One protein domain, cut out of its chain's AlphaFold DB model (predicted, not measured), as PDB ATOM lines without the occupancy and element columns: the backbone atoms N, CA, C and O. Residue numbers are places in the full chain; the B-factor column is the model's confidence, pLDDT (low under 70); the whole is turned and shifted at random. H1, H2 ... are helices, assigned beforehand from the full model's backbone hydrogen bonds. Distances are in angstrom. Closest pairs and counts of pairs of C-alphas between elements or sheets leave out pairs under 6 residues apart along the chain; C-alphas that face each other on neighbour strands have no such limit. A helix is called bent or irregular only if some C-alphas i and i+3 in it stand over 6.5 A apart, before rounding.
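What this domain is: This is residues 46 to 95 of the 95 residues of an uncharacterized protein of Salmonella montevideo (UniProt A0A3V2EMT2). One long helix, H2, runs along most of the length of the model, with the short helix H1 before it, the chain turning back between the two. A long looping stretch without named elements, residues 46 to 63, arches over the same side of H2 as H1, and the tail of residues 91 to 95 carries on past the far end of H2 and adds to the length. You have 50 residues with two named helices, H1 then H2, and no named strand; the class is all helix. The whole is compact, with a radius of gyration of the C-alphas of 11.1 A, yet elongated, spanning 37 by 20 by 16 A.

How they stand to each other: Start at residue 46 and go through the unnamed stretch to residue 63, then enter H1, residues 64 to 72. A tight link of 2 residues leads from it to H2, residues 75 to 90. H1 and H2 are close but not clearly touching: their closest C-alphas, those of Trp 70 and Lys 78, are 7.3 A apart. Their lines stand at a shallow tilt of 29 degrees and run opposite ways, though the line of H1 is a rough one. In H2 every O i to N i+4 pair is within hydrogen-bond range; in H1, 3 of 5 are.

Where its parts are: Find C-alpha 64 at (5.286, -37.075, -17.357); from there H1 runs 14.1 A to C-alpha 72. It is irregular: C-alphas 68 and 71 are 7.4 A apart. Then find C-alpha 75 at (13.266, -30.955, -1.278), from which H2 runs 22.1 A to C-alpha 90 at (-7.990, -26.890, -5.774).

The domain as a whole: The two C-alphas farthest apart, those of Thr 72 and Asp 95, are 37.2 A apart. The printed part has no cut, and Asp 95 is the chain's last residue. Mean pLDDT of the printed part is 89.6; look for values under 70 at residue 52 and residues 94 to 95.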
ATOM      1  N   HIS A  46       7.831 -38.534  -1.274       94.56
ATOM      2  CA  HIS A  46       7.808 -39.865  -1.882       94.56
ATOM      3  C   HIS A  46       6.429 -40.154  -2.499       94.56
ATOM      4  O   HIS A  46       5.734 -41.059  -2.034       94.56
ATOM      5  N   PRO A  47       6.025 -39.390  -3.527       93.38
ATOM      6  CA  PRO A  47       4.689 -39.502  -4.084       93.38
ATOM      7  C   PRO A  47       4.536 -40.773  -4.910       93.38
ATOM      8  O   PRO A  47       5.421 -41.144  -5.687       93.38
ATOM      9  N   ASP A  48       3.378 -41.412  -4.787       92.56
ATOM     10  CA  ASP A  48       2.982 -42.492  -5.684       92.56
ATOM     11  C   ASP A  48       2.248 -41.916  -6.902       92.56
ATOM     12  O   ASP A  48       1.047 -41.657  -6.873       92.56
ATOM     13  N   PHE A  49       2.981 -41.718  -7.997       90.38
ATOM     14  CA  PHE A  49       2.421 -41.206  -9.251       90.38
ATOM     15  C   PHE A  49       1.592 -42.222 -10.051       90.38
ATOM     16  O   PHE A  49       1.077 -41.859 -11.116       90.38
ATOM     17  N   SER A  50       1.526 -43.478  -9.596       85.62
ATOM     18  CA  SER A  50       0.709 -44.537 -10.201       85.62
ATOM     19  C   SER A  50      -0.684 -44.628  -9.577       85.62
ATOM     20  O   SER A  50      -1.616 -45.110 -10.222       85.62
ATOM     21  N   ALA A  51      -0.842 -44.115  -8.355       77.94
ATOM     22  CA  ALA A  51      -2.125 -44.042  -7.683       77.94
ATOM     23  C   ALA A  51      -3.026 -42.991  -8.349       77.94
ATOM     24  O   ALA A  51      -2.688 -41.809  -8.423       77.94
ATOM     25  N   VAL A  52      -4.202 -43.420  -8.810       67.75
ATOM     26  CA  VAL A  52      -5.256 -42.506  -9.262       67.75
ATOM     27  C   VAL A  52      -5.963 -41.959  -8.025       67.75
ATOM     28  O   VAL A  52      -6.557 -42.710  -7.253       67.75
ATOM     29  N   GLY A  53      -5.849 -40.650  -7.817       73.19
ATOM     30  CA  GLY A  53      -6.498 -39.947  -6.718       73.19
ATOM     31  C   GLY A  53      -7.961 -39.606  -6.974       73.19
ATOM     32  O   GLY A  53      -8.426 -39.641  -8.110       73.19
ATOM     33  N   GLY A  54      -8.658 -39.192  -5.913       78.00
ATOM     34  CA  GLY A  54      -9.915 -38.453  -6.043       78.00
ATOM     35  C   GLY A  54      -9.723 -37.050  -6.651       78.00
ATOM     36  O   GLY A  54      -8.585 -36.665  -6.954       78.00
ATOM     37  N   PRO A  55     -10.817 -36.283  -6.824       71.56
ATOM     38  CA  PRO A  55     -10.745 -34.873  -7.218       71.56
ATOM     39  C   PRO A  55      -9.885 -34.081  -6.218       71.56
ATOM     40  O   PRO A  55      -9.813 -34.448  -5.043       71.56
ATOM     41  N   HIS A  56      -9.210 -33.028  -6.689       80.75
ATOM     42  CA  HIS A  56      -8.257 -32.216  -5.908       80.75
ATOM     43  C   HIS A  56      -6.953 -32.924  -5.489       80.75
ATOM     44  O   HIS A  56      -6.339 -32.576  -4.484       80.75
ATOM     45  N   ASN A  57      -6.487 -33.917  -6.253       88.56
ATOM     46  CA  ASN A  57      -5.176 -34.527  -6.021       88.56
ATOM     47  C   ASN A  57      -4.108 -33.906  -6.930       88.56
ATOM     48  O   ASN A  57      -4.136 -34.089  -8.148       88.56
ATOM     49  N   TRP A  58      -3.112 -33.247  -6.334       92.31
ATOM     50  CA  TRP A  58      -2.000 -32.606  -7.045       92.31
ATOM     51  C   TRP A  58      -1.233 -33.556  -7.992       92.31
ATOM     52  O   TRP A  58      -0.721 -33.131  -9.029       92.31
ATOM     53  N   ARG A  59      -1.200 -34.867  -7.700       92.81
ATOM     54  CA  ARG A  59      -0.576 -35.894  -8.562       92.81
ATOM     55  C   ARG A  59      -1.299 -36.091  -9.892       92.81
ATOM     56  O   ARG A  59      -0.692 -36.600 -10.830       92.81
ATOM     57  N   ASN A  60      -2.561 -35.680 -10.003       89.94
ATOM     58  CA  ASN A  60      -3.299 -35.740 -11.267       89.94
ATOM     59  C   ASN A  60      -2.801 -34.678 -12.264       89.94
ATOM     60  O   ASN A  60      -2.943 -34.848 -13.470       89.94
ATOM     61  N   TYR A  61      -2.165 -33.620 -11.759       90.75
ATOM     62  CA  TYR A  61      -1.715 -32.466 -12.535       90.75
ATOM     63  C   TYR A  61      -0.248 -32.532 -12.948       90.75
ATOM     64  O   TYR A  61       0.221 -31.720 -13.747       90.75
ATOM     65  N   ILE A  62       0.506 -33.482 -12.401       92.62
ATOM     66  CA  ILE A  62       1.925 -33.596 -12.700       92.62
ATOM     67  C   ILE A  62       2.140 -34.179 -14.105       92.62
ATOM     68  O   ILE A  62       1.622 -35.239 -14.468       92.62
ATOM     69  N   THR A  63       2.955 -33.496 -14.905       93.31
ATOM     70  CA  THR A  63       3.297 -33.947 -16.257       93.31
ATOM     71  C   THR A  63       4.277 -35.128 -16.227       93.31
ATOM     72  O   THR A  63       5.045 -35.268 -15.269       93.31
ATOM     73  N   PRO A  64       4.325 -35.971 -17.277       94.50
ATOM     74  CA  PRO A  64       5.286 -37.075 -17.357       94.50
ATOM     75  C   PRO A  64       6.746 -36.635 -17.163       94.50
ATOM     76  O   PRO A  64       7.496 -37.288 -16.444       94.50
ATOM     77  N   GLN A  65       7.130 -35.481 -17.714       96.00
ATOM     78  CA  GLN A  65       8.488 -34.943 -17.600       96.00
ATOM     79  C   GLN A  65       8.842 -34.572 -16.152       96.00
ATOM     80  O   GLN A  65       9.968 -34.792 -15.708       96.00
ATOM     81  N   LEU A  66       7.880 -34.031 -15.394       95.19
ATOM     82  CA  LEU A  66       8.075 -33.737 -13.974       95.19
ATOM     83  C   LEU A  66       8.166 -35.016 -13.136       95.19
ATOM     84  O   LEU A  66       8.975 -35.059 -12.208       95.19
ATOM     85  N   LYS A  67       7.398 -36.063 -13.481       94.94
ATOM     86  CA  LYS A  67       7.505 -37.385 -12.834       94.94
ATOM     87  C   LYS A  67       8.911 -37.962 -13.003       94.94
ATOM     88  O   LYS A  67       9.525 -38.376 -12.024       94.94
ATOM     89  N   GLU A  68       9.442 -37.942 -14.227       95.94
ATOM     90  CA  GLU A  68      10.784 -38.453 -14.543       95.94
ATOM     91  C   GLU A  68      11.891 -37.665 -13.831       95.94
ATOM     92  O   GLU A  68      12.823 -38.246 -13.272       95.94
ATOM     93  N   ALA A  69      11.767 -36.336 -13.793       96.56
ATOM     94  CA  ALA A  69      12.747 -35.465 -13.155       96.56
ATOM     95  C   ALA A  69      12.631 -35.414 -11.621       96.56
ATOM     96  O   ALA A  69      13.522 -34.852 -10.979       96.56
ATOM     97  N   TRP A  70      11.590 -35.998 -11.008       96.75
ATOM     98  CA  TRP A  70      11.257 -35.777  -9.593       96.75
ATOM     99  C   TRP A  70      12.424 -36.046  -8.641       96.75
ATOM    100  O   TRP A  70      12.684 -35.279  -7.716       96.75
ATOM    101  N   SER A  71      13.171 -37.123  -8.891       96.62
ATOM    102  CA  SER A  71      14.317 -37.524  -8.067       96.62
ATOM    103  C   SER A  71      15.492 -36.539  -8.114       96.62
ATOM    104  O   SER A  71      16.293 -36.509  -7.182       96.62
ATOM    105  N   THR A  72      15.576 -35.713  -9.161       97.75
ATOM    106  CA  THR A  72      16.656 -34.736  -9.371       97.75
ATOM    107  C   THR A  72      16.418 -33.416  -8.639       97.75
ATOM    108  O   THR A  72      17.352 -32.642  -8.435       97.75
ATOM    109  N   PHE A  73      15.175 -33.155  -8.224       97.50
ATOM    110  CA  PHE A  73      14.813 -31.933  -7.524       97.50
ATOM    111  C   PHE A  73      15.222 -31.970  -6.052       97.50
ATOM    112  O   PHE A  73      15.115 -32.989  -5.362       97.50
ATOM    113  N   THR A  74      15.629 -30.805  -5.556       98.00
ATOM    114  CA  THR A  74      15.789 -30.554  -4.121       98.00
ATOM    115  C   THR A  74      14.445 -30.656  -3.404       98.00
ATOM    116  O   THR A  74      13.387 -30.462  -4.005       98.00
ATOM    117  N   ASP A  75      14.481 -30.894  -2.095       97.44
ATOM    118  CA  ASP A  75      13.266 -30.955  -1.278       97.44
ATOM    119  C   ASP A  75      12.429 -29.676  -1.396       97.44
ATOM    120  O   ASP A  75      11.217 -29.747  -1.571       97.44
ATOM    121  N   TRP A  76      13.073 -28.507  -1.402       96.81
ATOM    122  CA  TRP A  76      12.375 -27.239  -1.604       96.81
ATOM    123  C   TRP A  76      11.687 -27.156  -2.975       96.81
ATOM    124  O   TRP A  76      10.520 -26.786  -3.057       96.81
ATOM    125  N   GLN A  77      12.375 -27.544  -4.054       97.38
ATOM    126  CA  GLN A  77      11.776 -27.552  -5.394       97.38
ATOM    127  C   GLN A  77      10.572 -28.494  -5.469       97.38
ATOM    128  O   GLN A  77       9.551 -28.119  -6.040       97.38
ATOM    129  N   LYS A  78      10.657 -29.680  -4.855       97.88
ATOM    130  CA  LYS A  78       9.530 -30.619  -4.778       97.88
ATOM    131  C   LYS A  78       8.337 -30.004  -4.056       97.88
ATOM    132  O   LYS A  78       7.230 -30.088  -4.574       97.88
ATOM    133  N   LYS A  79       8.567 -29.345  -2.915       97.56
ATOM    134  CA  LYS A  79       7.515 -28.645  -2.165       97.56
ATOM    135  C   LYS A  79       6.831 -27.564  -3.001       97.56
ATOM    136  O   LYS A  79       5.610 -27.537  -3.092       97.56
ATOM    137  N   VAL A  80       7.613 -26.711  -3.664       97.50
ATOM    138  CA  VAL A  80       7.078 -25.636  -4.516       97.50
ATOM    139  C   VAL A  80       6.259 -26.199  -5.680       97.50
ATOM    140  O   VAL A  80       5.180 -25.687  -5.966       97.50
ATOM    141  N   ILE A  81       6.744 -27.258  -6.339       96.94
ATOM    142  CA  ILE A  81       6.012 -27.899  -7.439       96.94
ATOM    143  C   ILE A  81       4.721 -28.539  -6.918       96.94
ATOM    144  O   ILE A  81       3.665 -28.321  -7.504       96.94
ATOM    145  N   ALA A  82       4.783 -29.288  -5.814       96.00
ATOM    146  CA  ALA A  82       3.612 -29.920  -5.217       96.00
ATOM    147  C   ALA A  82       2.550 -28.884  -4.820       96.00
ATOM    148  O   ALA A  82       1.387 -29.050  -5.178       96.00
ATOM    149  N   HIS A  83       2.955 -27.774  -4.193       96.44
ATOM    150  CA  HIS A  83       2.073 -26.649  -3.876       96.44
ATOM    151  C   HIS A  83       1.410 -26.059  -5.127       96.44
ATOM    152  O   HIS A  83       0.194 -25.915  -5.159       96.44
ATOM    153  N   ALA A  84       2.180 -25.774  -6.182       95.81
ATOM    154  CA  ALA A  84       1.634 -25.205  -7.416       95.81
ATOM    155  C   ALA A  84       0.622 -26.140  -8.107       95.81
ATOM    156  O   ALA A  84      -0.391 -25.687  -8.637       95.81
ATOM    157  N   LEU A  85       0.883 -27.448  -8.097       94.75
ATOM    158  CA  LEU A  85      -0.030 -28.445  -8.661       94.75
ATOM    159  C   LEU A  85      -1.264 -28.658  -7.777       94.75
ATOM    160  O   LEU A  85      -2.350 -28.887  -8.301       94.75
ATOM    161  N   ASN A  86      -1.116 -28.567  -6.454       93.56
ATOM    162  CA  ASN A  86      -2.230 -28.634  -5.513       93.56
ATOM    163  C   ASN A  86      -3.149 -27.418  -5.640       93.56
ATOM    164  O   ASN A  86      -4.368 -27.560  -5.583       93.56
ATOM    165  N   ASP A  87      -2.572 -26.237  -5.846       92.81
ATOM    166  CA  ASP A  87      -3.321 -25.014  -6.113       92.81
ATOM    167  C   ASP A  87      -4.155 -25.159  -7.393       92.81
ATOM    168  O   ASP A  87      -5.364 -24.935  -7.367       92.81
ATOM    169  N   ALA A  88      -3.558 -25.660  -8.481       90.62
ATOM    170  CA  ALA A  88      -4.292 -25.971  -9.711       90.62
ATOM    171  C   ALA A  88      -5.421 -26.988  -9.471       90.62
ATOM    172  O   ALA A  88      -6.550 -26.764  -9.898       90.62
ATOM    173  N   ALA A  89      -5.134 -28.059  -8.725       89.75
ATOM    174  CA  ALA A  89      -6.121 -29.070  -8.362       89.75
ATOM    175  C   ALA A  89      -7.258 -28.513  -7.494       89.75
ATOM    176  O   ALA A  89      -8.384 -28.989  -7.586       89.75
ATOM    177  N   SER A  90      -6.994 -27.507  -6.661       87.56
ATOM    178  CA  SER A  90      -7.990 -26.890  -5.774       87.56
ATOM    179  C   SER A  90      -8.921 -25.916  -6.505       87.56
ATOM    180  O   SER A  90     -10.039 -25.691  -6.052       87.56
ATOM    181  N   HIS A  91      -8.479 -25.364  -7.639       86.00
ATOM    182  CA  HIS A  91      -9.254 -24.447  -8.487       86.00
ATOM    183  C   HIS A  91     -10.051 -25.158  -9.591       86.00
ATOM    184  O   HIS A  91     -10.590 -24.523 -10.495       86.00
ATOM    185  N   GLU A  92     -10.098 -26.481  -9.538       75.06
ATOM    186  CA  GLU A  92     -10.836 -27.313 -10.472       75.06
ATOM    187  C   GLU A  92     -12.348 -27.153 -10.208       75.06
ATOM    188  O   GLU A  92     -12.870 -27.628  -9.197       75.06
ATOM    189  N   GLU A  93     -13.050 -26.441 -11.093       71.88
ATOM    190  CA  GLU A  93     -14.513 -26.356 -11.077       71.88
ATOM    191  C   GLU A  93     -15.094 -27.607 -11.749       71.88
ATOM    192  O   GLU A  93     -14.919 -27.827 -12.948       71.88
ATOM    193  N   TRP A  94     -15.765 -28.446 -10.960       64.94
ATOM    194  CA  TRP A  94     -16.454 -29.645 -11.433       64.94
ATOM    195  C   TRP A  94     -17.969 -29.379 -11.452       64.94
ATOM    196  O   TRP A  94     -18.591 -29.359 -10.390       64.94
ATOM    197  N   ASP A  95     -18.530 -29.150 -12.646       57.16
ATOM    198  CA  ASP A  95     -19.983 -29.071 -12.916       57.16
ATOM    199  C   ASP A  95     -20.659 -30.459 -12.926       57.16
ATOM    200  O   ASP A  95     -20.066 -31.418 -13.483       57.16
TER     201      ASP A  95